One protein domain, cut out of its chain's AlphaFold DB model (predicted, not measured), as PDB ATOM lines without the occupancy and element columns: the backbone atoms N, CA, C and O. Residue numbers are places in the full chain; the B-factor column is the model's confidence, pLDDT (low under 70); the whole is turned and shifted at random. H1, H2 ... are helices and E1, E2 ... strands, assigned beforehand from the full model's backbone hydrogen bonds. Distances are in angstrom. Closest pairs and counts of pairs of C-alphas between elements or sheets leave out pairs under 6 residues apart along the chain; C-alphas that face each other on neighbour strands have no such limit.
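Overview. This is residues 454 to 513 of the 681 residues of an uncharacterized protein of Lachnospiraceae bacterium (UniProt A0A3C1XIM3). A two-stranded hairpin, E1 and E2, has a long helix, H1, running out from its open end nearly in line with it, and a shorter helix, H2, leaving the same end at a slant, so that H2 and the hairpin open as a V. Residues 454 to 472 of H1 stick out as a long arm, and residues 503 to 513 of H2 as a shorter one. The printed part has 60 residues with two named helices and two named strands, in the order H1, E1, E2, H2; the sheet, E1 - E2, is antiparallel and the class is mixed, helices and strands. The whole is extended, with a radius of gyration of the C-alphas of 18.7 A and spans of 64 by 23 by 9 A.

Along the chain. Strand E1 is residues 480 to 486, 18.7 A from first to last C-alpha, and E2 is residues 492 to 498, 18.8 A. Helix H1, residues 454 to 478, is 35.4 A long and begins with C-alpha 454 at (24.380, -37.984, -36.741). Helix H2, residues 499 to 513, is 20.9 A long and ends with C-alpha 513 at (40.438, 13.261, -41.678).

Arrangement. E1 and E2 form an antiparallel hairpin, their directions 150 degrees apart; N 483 and O 495 are within hydrogen-bond range at 2.9 A, as are N 493 and O 485 at 2.8 A. The closest C-alphas of E1 and H2 are those of Thr 480 and Val 499, 6.5 A apart. H1 and H2 touch only at their ends, H1 with residues 476 to 477 alone and H2 with residues 499 to 500 alone; their closest C-alphas, of Ile 476 and Val 499, are 6.1 A apart. The two helices run the same way at a steep tilt of 58 degrees. In H1 and H2 every O i to N i+4 pair is within hydrogen-bond range.

Size, cuts and confidence. The two C-alphas farthest apart are those of Tyr 454 and Asp 489, 64.0 A. The printed part has no cut, and its three links, H1 to E1, E1 to E2 and E2 to H2, are tight. The mean pLDDT of the printed part is 78.1; residues 454 to 461 and 463 to 464 are under 70.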
ATOM      1  N   TYR A 454      23.472 -39.128 -36.935       54.50
ATOM      2  CA  TYR A 454      24.380 -37.984 -36.741       54.50
ATOM      3  C   TYR A 454      24.000 -36.799 -37.638       54.50
ATOM      4  O   TYR A 454      24.048 -35.663 -37.181       54.50
ATOM      5  N   ALA A 455      23.463 -37.051 -38.838       53.97
ATOM      6  CA  ALA A 455      22.879 -36.025 -39.703       53.97
ATOM      7  C   ALA A 455      21.731 -35.243 -39.033       53.97
ATOM      8  O   ALA A 455      21.591 -34.045 -39.244       53.97
ATOM      9  N   ARG A 456      20.921 -35.875 -38.170       54.59
ATOM     10  CA  ARG A 456      19.816 -35.196 -37.473       54.59
ATOM     11  C   ARG A 456      20.318 -34.334 -36.312       54.59
ATOM     12  O   ARG A 456      19.762 -33.264 -36.078       54.59
ATOM     13  N   LYS A 457      21.379 -34.768 -35.619       56.03
ATOM     14  CA  LYS A 457      22.053 -33.977 -34.575       56.03
ATOM     15  C   LYS A 457      22.857 -32.818 -35.179       56.03
ATOM     16  O   LYS A 457      22.719 -31.701 -34.698       56.03
ATOM     17  N   LEU A 458      23.590 -33.048 -36.273       63.25
ATOM     18  CA  LEU A 458      24.284 -32.009 -37.045       63.25
ATOM     19  C   LEU A 458      23.309 -30.978 -37.621       63.25
ATOM     20  O   LEU A 458      23.509 -29.798 -37.384       63.25
ATOM     21  N   ASN A 459      22.197 -31.394 -38.240       61.69
ATOM     22  CA  ASN A 459      21.173 -30.458 -38.731       61.69
ATOM     23  C   ASN A 459      20.541 -29.628 -37.598       61.69
ATOM     24  O   ASN A 459      20.179 -28.470 -37.796       61.69
ATOM     25  N   HIS A 460      20.396 -30.198 -36.395       62.44
ATOM     26  CA  HIS A 460      19.877 -29.466 -35.238       62.44
ATOM     27  C   HIS A 460      20.904 -28.477 -34.660       62.44
ATOM     28  O   HIS A 460      20.533 -27.373 -34.250       62.44
ATOM     29  N   ILE A 461      22.189 -28.845 -34.670       66.38
ATOM     30  CA  ILE A 461      23.304 -27.968 -34.295       66.38
ATOM     31  C   ILE A 461      23.461 -26.838 -35.325       66.38
ATOM     32  O   ILE A 461      23.517 -25.680 -34.929       66.38
ATOM     33  N   GLU A 462      23.424 -27.132 -36.627       70.38
ATOM     34  CA  GLU A 462      23.489 -26.144 -37.714       70.38
ATOM     35  C   GLU A 462      22.326 -25.144 -37.637       70.38
ATOM     36  O   GLU A 462      22.540 -23.931 -37.674       70.38
ATOM     37  N   ALA A 463      21.096 -25.626 -37.425       65.25
ATOM     38  CA  ALA A 463      19.935 -24.760 -37.229       65.25
ATOM     39  C   ALA A 463      20.060 -23.880 -35.968       65.25
ATOM     40  O   ALA A 463      19.663 -22.714 -35.993       65.25
ATOM     41  N   SER A 464      20.636 -24.407 -34.880       67.44
ATOM     42  CA  SER A 464      20.855 -23.653 -33.636       67.44
ATOM     43  C   SER A 464      21.962 -22.603 -33.772       67.44
ATOM     44  O   SER A 464      21.810 -21.495 -33.258       67.44
ATOM     45  N   ILE A 465      23.039 -22.914 -34.500       72.56
ATOM     46  CA  ILE A 465      24.120 -21.972 -34.826       72.56
ATOM     47  C   ILE A 465      23.585 -20.856 -35.725       72.56
ATOM     48  O   ILE A 465      23.821 -19.683 -35.440       72.56
ATOM     49  N   LYS A 466      22.796 -21.191 -36.753       78.62
ATOM     50  CA  LYS A 466      22.173 -20.194 -37.631       78.62
ATOM     51  C   LYS A 466      21.234 -19.265 -36.856       78.62
ATOM     52  O   LYS A 466      21.340 -18.051 -36.978       78.62
ATOM     53  N   ALA A 467      20.396 -19.819 -35.978       72.81
ATOM     54  CA  ALA A 467      19.523 -19.028 -35.113       72.81
ATOM     55  C   ALA A 467      20.298 -18.150 -34.111       72.81
ATOM     56  O   ALA A 467      19.841 -17.060 -33.769       72.81
ATOM     57  N   GLN A 468      21.465 -18.589 -33.623       78.44
ATOM     58  CA  GLN A 468      22.343 -17.740 -32.808       78.44
ATOM     59  C   GLN A 468      22.988 -16.618 -33.626       78.44
ATOM     60  O   GLN A 468      23.021 -15.494 -33.134       78.44
ATOM     61  N   GLY A 469      23.433 -16.890 -34.857       76.19
ATOM     62  CA  GLY A 469      23.917 -15.870 -35.792       76.19
ATOM     63  C   GLY A 469      22.863 -14.791 -36.051       76.19
ATOM     64  O   GLY A 469      23.127 -13.615 -35.815       76.19
ATOM     65  N   ASP A 470      21.632 -15.200 -36.376       78.00
ATOM     66  CA  ASP A 470      20.502 -14.285 -36.578       78.00
ATOM     67  C   ASP A 470      20.206 -13.453 -35.311       78.00
ATOM     68  O   ASP A 470      19.922 -12.256 -35.390       78.00
ATOM     69  N   ARG A 471      20.316 -14.053 -34.115       77.25
ATOM     70  CA  ARG A 471      20.160 -13.334 -32.837       77.25
ATOM     71  C   ARG A 471      21.298 -12.351 -32.567       77.25
ATOM     72  O   ARG A 471      21.028 -11.281 -32.034       77.25
ATOM     73  N   ILE A 472      22.543 -12.692 -32.899       77.94
ATOM     74  CA  ILE A 472      23.697 -11.791 -32.765       77.94
ATOM     75  C   ILE A 472      23.534 -10.602 -33.714       77.94
ATOM     76  O   ILE A 472      23.670  -9.463 -33.274       77.94
ATOM     77  N   ASP A 473      23.142 -10.841 -34.966       77.75
ATOM     78  CA  ASP A 473      22.850  -9.779 -35.935       77.75
ATOM     79  C   ASP A 473      21.703  -8.879 -35.469       77.75
ATOM     80  O   ASP A 473      21.759  -7.651 -35.605       77.75
ATOM     81  N   GLN A 474      20.680  -9.470 -34.850       78.62
ATOM     82  CA  GLN A 474      19.581  -8.726 -34.252       78.62
ATOM     83  C   GLN A 474      20.039  -7.907 -33.035       78.62
ATOM     84  O   GLN A 474      19.637  -6.756 -32.904       78.62
ATOM     85  N   VAL A 475      20.913  -8.439 -32.172       78.44
ATOM     86  CA  VAL A 475      21.499  -7.694 -31.041       78.44
ATOM     87  C   VAL A 475      22.378  -6.546 -31.537       78.44
ATOM     88  O   VAL A 475      22.249  -5.437 -31.027       78.44
ATOM     89  N   ILE A 476      23.215  -6.758 -32.553       75.94
ATOM     90  CA  ILE A 476      24.043  -5.704 -33.164       75.94
ATOM     91  C   ILE A 476      23.165  -4.610 -33.791       75.94
ATOM     92  O   ILE A 476      23.484  -3.427 -33.688       75.94
ATOM     93  N   SER A 477      22.047  -4.995 -34.413       78.19
ATOM     94  CA  SER A 477      21.104  -4.056 -35.037       78.19
ATOM     95  C   SER A 477      20.244  -3.300 -34.019       78.19
ATOM     96  O   SER A 477      19.916  -2.140 -34.252       78.19
ATOM     97  N   ASN A 478      19.896  -3.937 -32.897       78.81
ATOM     98  CA  ASN A 478      19.041  -3.365 -31.853       78.81
ATOM     99  C   ASN A 478      19.821  -2.632 -30.757       78.81
ATOM    100  O   ASN A 478      19.220  -1.888 -29.989       78.81
ATOM    101  N   THR A 479      21.134  -2.845 -30.648       82.69
ATOM    102  CA  THR A 479      21.979  -2.071 -29.733       82.69
ATOM    103  C   THR A 479      22.174  -0.685 -30.328       82.69
ATOM    104  O   THR A 479      22.911  -0.512 -31.303       82.69
ATOM    105  N   THR A 480      21.481   0.292 -29.754       81.62
ATOM    106  CA  THR A 480      21.566   1.698 -30.136       81.62
ATOM    107  C   THR A 480      22.515   2.454 -29.220       81.62
ATOM    108  O   THR A 480      22.711   2.116 -28.052       81.62
ATOM    109  N   ILE A 481      23.141   3.479 -29.781       79.81
ATOM    110  CA  ILE A 481      23.957   4.448 -29.062       79.81
ATOM    111  C   ILE A 481      23.485   5.827 -29.516       79.81
ATOM    112  O   ILE A 481      23.287   6.059 -30.714       79.81
ATOM    113  N   THR A 482      23.291   6.737 -28.566       86.12
ATOM    114  CA  THR A 482      22.987   8.135 -28.866       86.12
ATOM    115  C   THR A 482      24.249   8.822 -29.357       86.12
ATOM    116  O   THR A 482      25.274   8.820 -28.675       86.12
ATOM    117  N   VAL A 483      24.173   9.414 -30.542       84.12
ATOM    118  CA  VAL A 483      25.231  10.251 -31.096       84.12
ATOM    119  C   VAL A 483      24.704  11.657 -31.323       84.12
ATOM    120  O   VAL A 483      23.567  11.841 -31.757       84.12
ATOM    121  N   THR A 484      25.554  12.636 -31.044       85.38
ATOM    122  CA  THR A 484      25.281  14.047 -31.298       85.38
ATOM    123  C   THR A 484      25.924  14.432 -32.622       85.38
ATOM    124  O   THR A 484      27.145  14.392 -32.772       85.38
ATOM    125  N   ASP A 485      25.091  14.775 -33.597       82.44
ATOM    126  CA  ASP A 485      25.509  15.279 -34.895       82.44
ATOM    127  C   ASP A 485      25.519  16.803 -34.884       82.44
ATOM    128  O   ASP A 485      24.563  17.438 -34.442       82.44
ATOM    129  N   TYR A 486      26.588  17.377 -35.421       80.38
ATOM    130  CA  TYR A 486      26.754  18.818 -35.547       80.38
ATOM    131  C   TYR A 486      26.468  19.241 -36.986       80.38
ATOM    132  O   TYR A 486      27.166  18.832 -37.916       80.38
ATOM    133  N   GLY A 487      25.432  20.057 -37.172       73.56
ATOM    134  CA  GLY A 487      25.148  20.717 -38.438       73.56
ATOM    135  C   GLY A 487      26.252  21.704 -38.827       73.56
ATOM    136  O   GLY A 487      27.021  22.184 -37.994       73.56
ATOM    137  N   THR A 488      26.320  22.054 -40.111       71.06
ATOM    138  CA  THR A 488      27.277  23.046 -40.646       71.06
ATOM    139  C   THR A 488      27.116  24.452 -40.056       71.06
ATOM    140  O   THR A 488      27.997  25.291 -40.209       71.06
ATOM    141  N   ASP A 489      25.990  24.716 -39.401       72.12
ATOM    142  CA  ASP A 489      25.644  25.939 -38.674       72.12
ATOM    143  C   ASP A 489      25.917  25.849 -37.157       72.12
ATOM    144  O   ASP A 489      25.612  26.788 -36.424       72.12
ATOM    145  N   GLY A 490      26.496  24.739 -36.680       73.81
ATOM    146  CA  GLY A 490      26.789  24.487 -35.267       73.81
ATOM    147  C   GLY A 490      25.599  23.973 -34.454       73.81
ATOM    148  O   GLY A 490      25.704  23.876 -33.233       73.81
ATOM    149  N   THR A 491      24.473  23.648 -35.096       76.31
ATOM    150  CA  THR A 491      23.309  23.074 -34.409       76.31
ATOM    151  C   THR A 491      23.544  21.613 -34.024       76.31
ATOM    152  O   THR A 491      24.050  20.822 -34.819       76.31
ATOM    153  N   GLU A 492      23.178  21.247 -32.794       84.25
ATOM    154  CA  GLU A 492      23.289  19.879 -32.279       84.25
ATOM    155  C   GLU A 492      22.005  19.093 -32.555       84.25
ATOM    156  O   GLU A 492      20.897  19.539 -32.250       84.25
ATOM    157  N   THR A 493      22.155  17.895 -33.110       83.50
ATOM    158  CA  THR A 493      21.062  16.946 -33.329       83.50
ATOM    159  C   THR A 493      21.434  15.598 -32.732       83.50
ATOM    160  O   THR A 493      22.325  14.911 -33.219       83.50
ATOM    161  N   GLU A 494      20.758  15.207 -31.656       85.25
ATOM    162  CA  GLU A 494      20.916  13.870 -31.090       85.25
ATOM    163  C   GLU A 494      20.075  12.860 -31.869       85.25
ATOM    164  O   GLU A 494      18.884  13.066 -32.117       85.25
ATOM    165  N   ARG A 495      20.696  11.746 -32.249       85.94
ATOM    166  CA  ARG A 495      20.011  10.616 -32.875       85.94
ATOM    167  C   ARG A 495      20.546   9.304 -32.327       85.94
ATOM    168  O   ARG A 495      21.745   9.149 -32.119       85.94
ATOM    169  N   GLU A 496      19.662   8.334 -32.136       88.50
ATOM    170  CA  GLU A 496      20.081   6.956 -31.897       88.50
ATOM    171  C   GLU A 496      20.505   6.313 -33.216       88.50
ATOM    172  O   GLU A 496      19.786   6.368 -34.217       88.50
ATOM    173  N   ILE A 497      21.682   5.697 -33.214       87.38
ATOM    174  CA  ILE A 497      22.171   4.882 -34.326       87.38
ATOM    175  C   ILE A 497      22.572   3.504 -33.812       87.38
ATOM    176  O   ILE A 497      22.974   3.355 -32.659       87.38
ATOM    177  N   ASN A 498      22.479   2.486 -34.664       88.50
ATOM    178  CA  ASN A 498      22.973   1.156 -34.314       88.50
ATOM    179  C   ASN A 498      24.500   1.063 -34.471       88.50
ATOM    180  O   ASN A 498      25.136   1.878 -35.147       88.50
ATOM    181  N   VAL A 499      25.092   0.027 -33.873       82.56
ATOM    182  CA  VAL A 499      26.551  -0.192 -33.869       82.56
ATOM    183  C   VAL A 499      27.138  -0.284 -35.289       82.56
ATOM    184  O   VAL A 499      28.252   0.185 -35.530       82.56
ATOM    185  N   LYS A 500      26.389  -0.826 -36.260       82.81
ATOM    186  CA  LYS A 500      26.832  -0.944 -37.662       82.81
ATOM    187  C   LYS A 500      26.900   0.413 -38.360       82.81
ATOM    188  O   LYS A 500      27.861   0.703 -39.072       82.81
ATOM    189  N   GLU A 501      25.897   1.255 -38.144       85.12
ATOM    190  CA  GLU A 501      25.903   2.633 -38.621       85.12
ATOM    191  C   GLU A 501      27.028   3.434 -37.952       85.12
ATOM    192  O   GLU A 501      27.776   4.116 -38.650       85.12
ATOM    193  N   MET A 502      27.233   3.277 -36.640       85.56
ATOM    194  CA  MET A 502      28.326   3.932 -35.910       85.56
ATOM    195  C   MET A 502      29.701   3.586 -36.496       85.56
ATOM    196  O   MET A 502      30.483   4.490 -36.799       85.56
ATOM    197  N   TYR A 503      29.974   2.300 -36.734       84.12
ATOM    198  CA  TYR A 503      31.219   1.846 -37.361       84.12
ATOM    199  C   TYR A 503      31.439   2.482 -38.743       84.12
ATOM    200  O   TYR A 503      32.518   3.003 -39.032       84.12
ATOM    201  N   ASN A 504      30.407   2.498 -39.593       87.06
ATOM    202  CA  ASN A 504      30.502   3.085 -40.931       87.06
ATOM    203  C   ASN A 504      30.773   4.594 -40.887       87.06
ATOM    204  O   ASN A 504      31.551   5.106 -41.701       87.06
ATOM    205  N   ARG A 505      30.168   5.308 -39.930       86.81
ATOM    206  CA  ARG A 505      30.397   6.742 -39.718       86.81
ATOM    207  C   ARG A 505      31.814   7.018 -39.232       86.81
ATOM    208  O   ARG A 505      32.485   7.854 -39.828       86.81
ATOM    209  N   MET A 506      32.302   6.273 -38.239       85.94
ATOM    210  CA  MET A 506      33.690   6.365 -37.772       85.94
ATOM    211  C   MET A 506      34.688   6.128 -38.907       85.94
ATOM    212  O   MET A 506      35.607   6.919 -39.093       85.94
ATOM    213  N   ASN A 507      34.484   5.080 -39.709       88.12
ATOM    214  CA  ASN A 507      35.368   4.761 -40.830       88.12
ATOM    215  C   ASN A 507      35.351   5.859 -41.911       88.12
ATOM    216  O   ASN A 507      36.392   6.225 -42.453       88.12
ATOM    217  N   SER A 508      34.176   6.418 -42.209       87.31
ATOM    218  CA  SER A 508      34.037   7.517 -43.173       87.31
ATOM    219  C   SER A 508      34.672   8.812 -42.660       87.31
ATOM    220  O   SER A 508      35.379   9.483 -43.409       87.31
ATOM    221  N   SER A 509      34.484   9.131 -41.375       88.44
ATOM    222  CA  SER A 509      35.117  10.278 -40.720       88.44
ATOM    223  C   SER A 509      36.636  10.143 -40.717       88.44
ATOM    224  O   SER A 509      37.324  11.084 -41.093       88.44
ATOM    225  N   LEU A 510      37.161   8.964 -40.363       88.81
ATOM    226  CA  LEU A 510      38.599   8.703 -40.354       88.81
ATOM    227  C   LEU A 510      39.197   8.882 -41.752       88.81
ATOM    228  O   LEU A 510      40.189   9.589 -41.895       88.81
ATOM    229  N   LYS A 511      38.552   8.336 -42.794       88.50
ATOM    230  CA  LYS A 511      38.955   8.561 -44.194       88.50
ATOM    231  C   LYS A 511      38.966  10.045 -44.567       88.50
ATOM    232  O   LYS A 511      39.906  10.495 -45.218       88.50
ATOM    233  N   GLY A 512      37.948  10.799 -44.149       89.75
ATOM    234  CA  GLY A 512      37.876  12.245 -44.362       89.75
ATOM    235  C   GLY A 512      39.032  12.992 -43.693       89.75
ATOM    236  O   GLY A 512      39.710  13.785 -44.341       89.75
ATOM    237  N   THR A 513      39.312  12.686 -42.426       88.25
ATOM    238  CA  THR A 513      40.438  13.261 -41.678       88.25
ATOM    239  C   THR A 513      41.782  12.895 -42.305       88.25
ATOM    240  O   THR A 513      42.630  13.767 -42.461       88.25
TER     241      THR A 513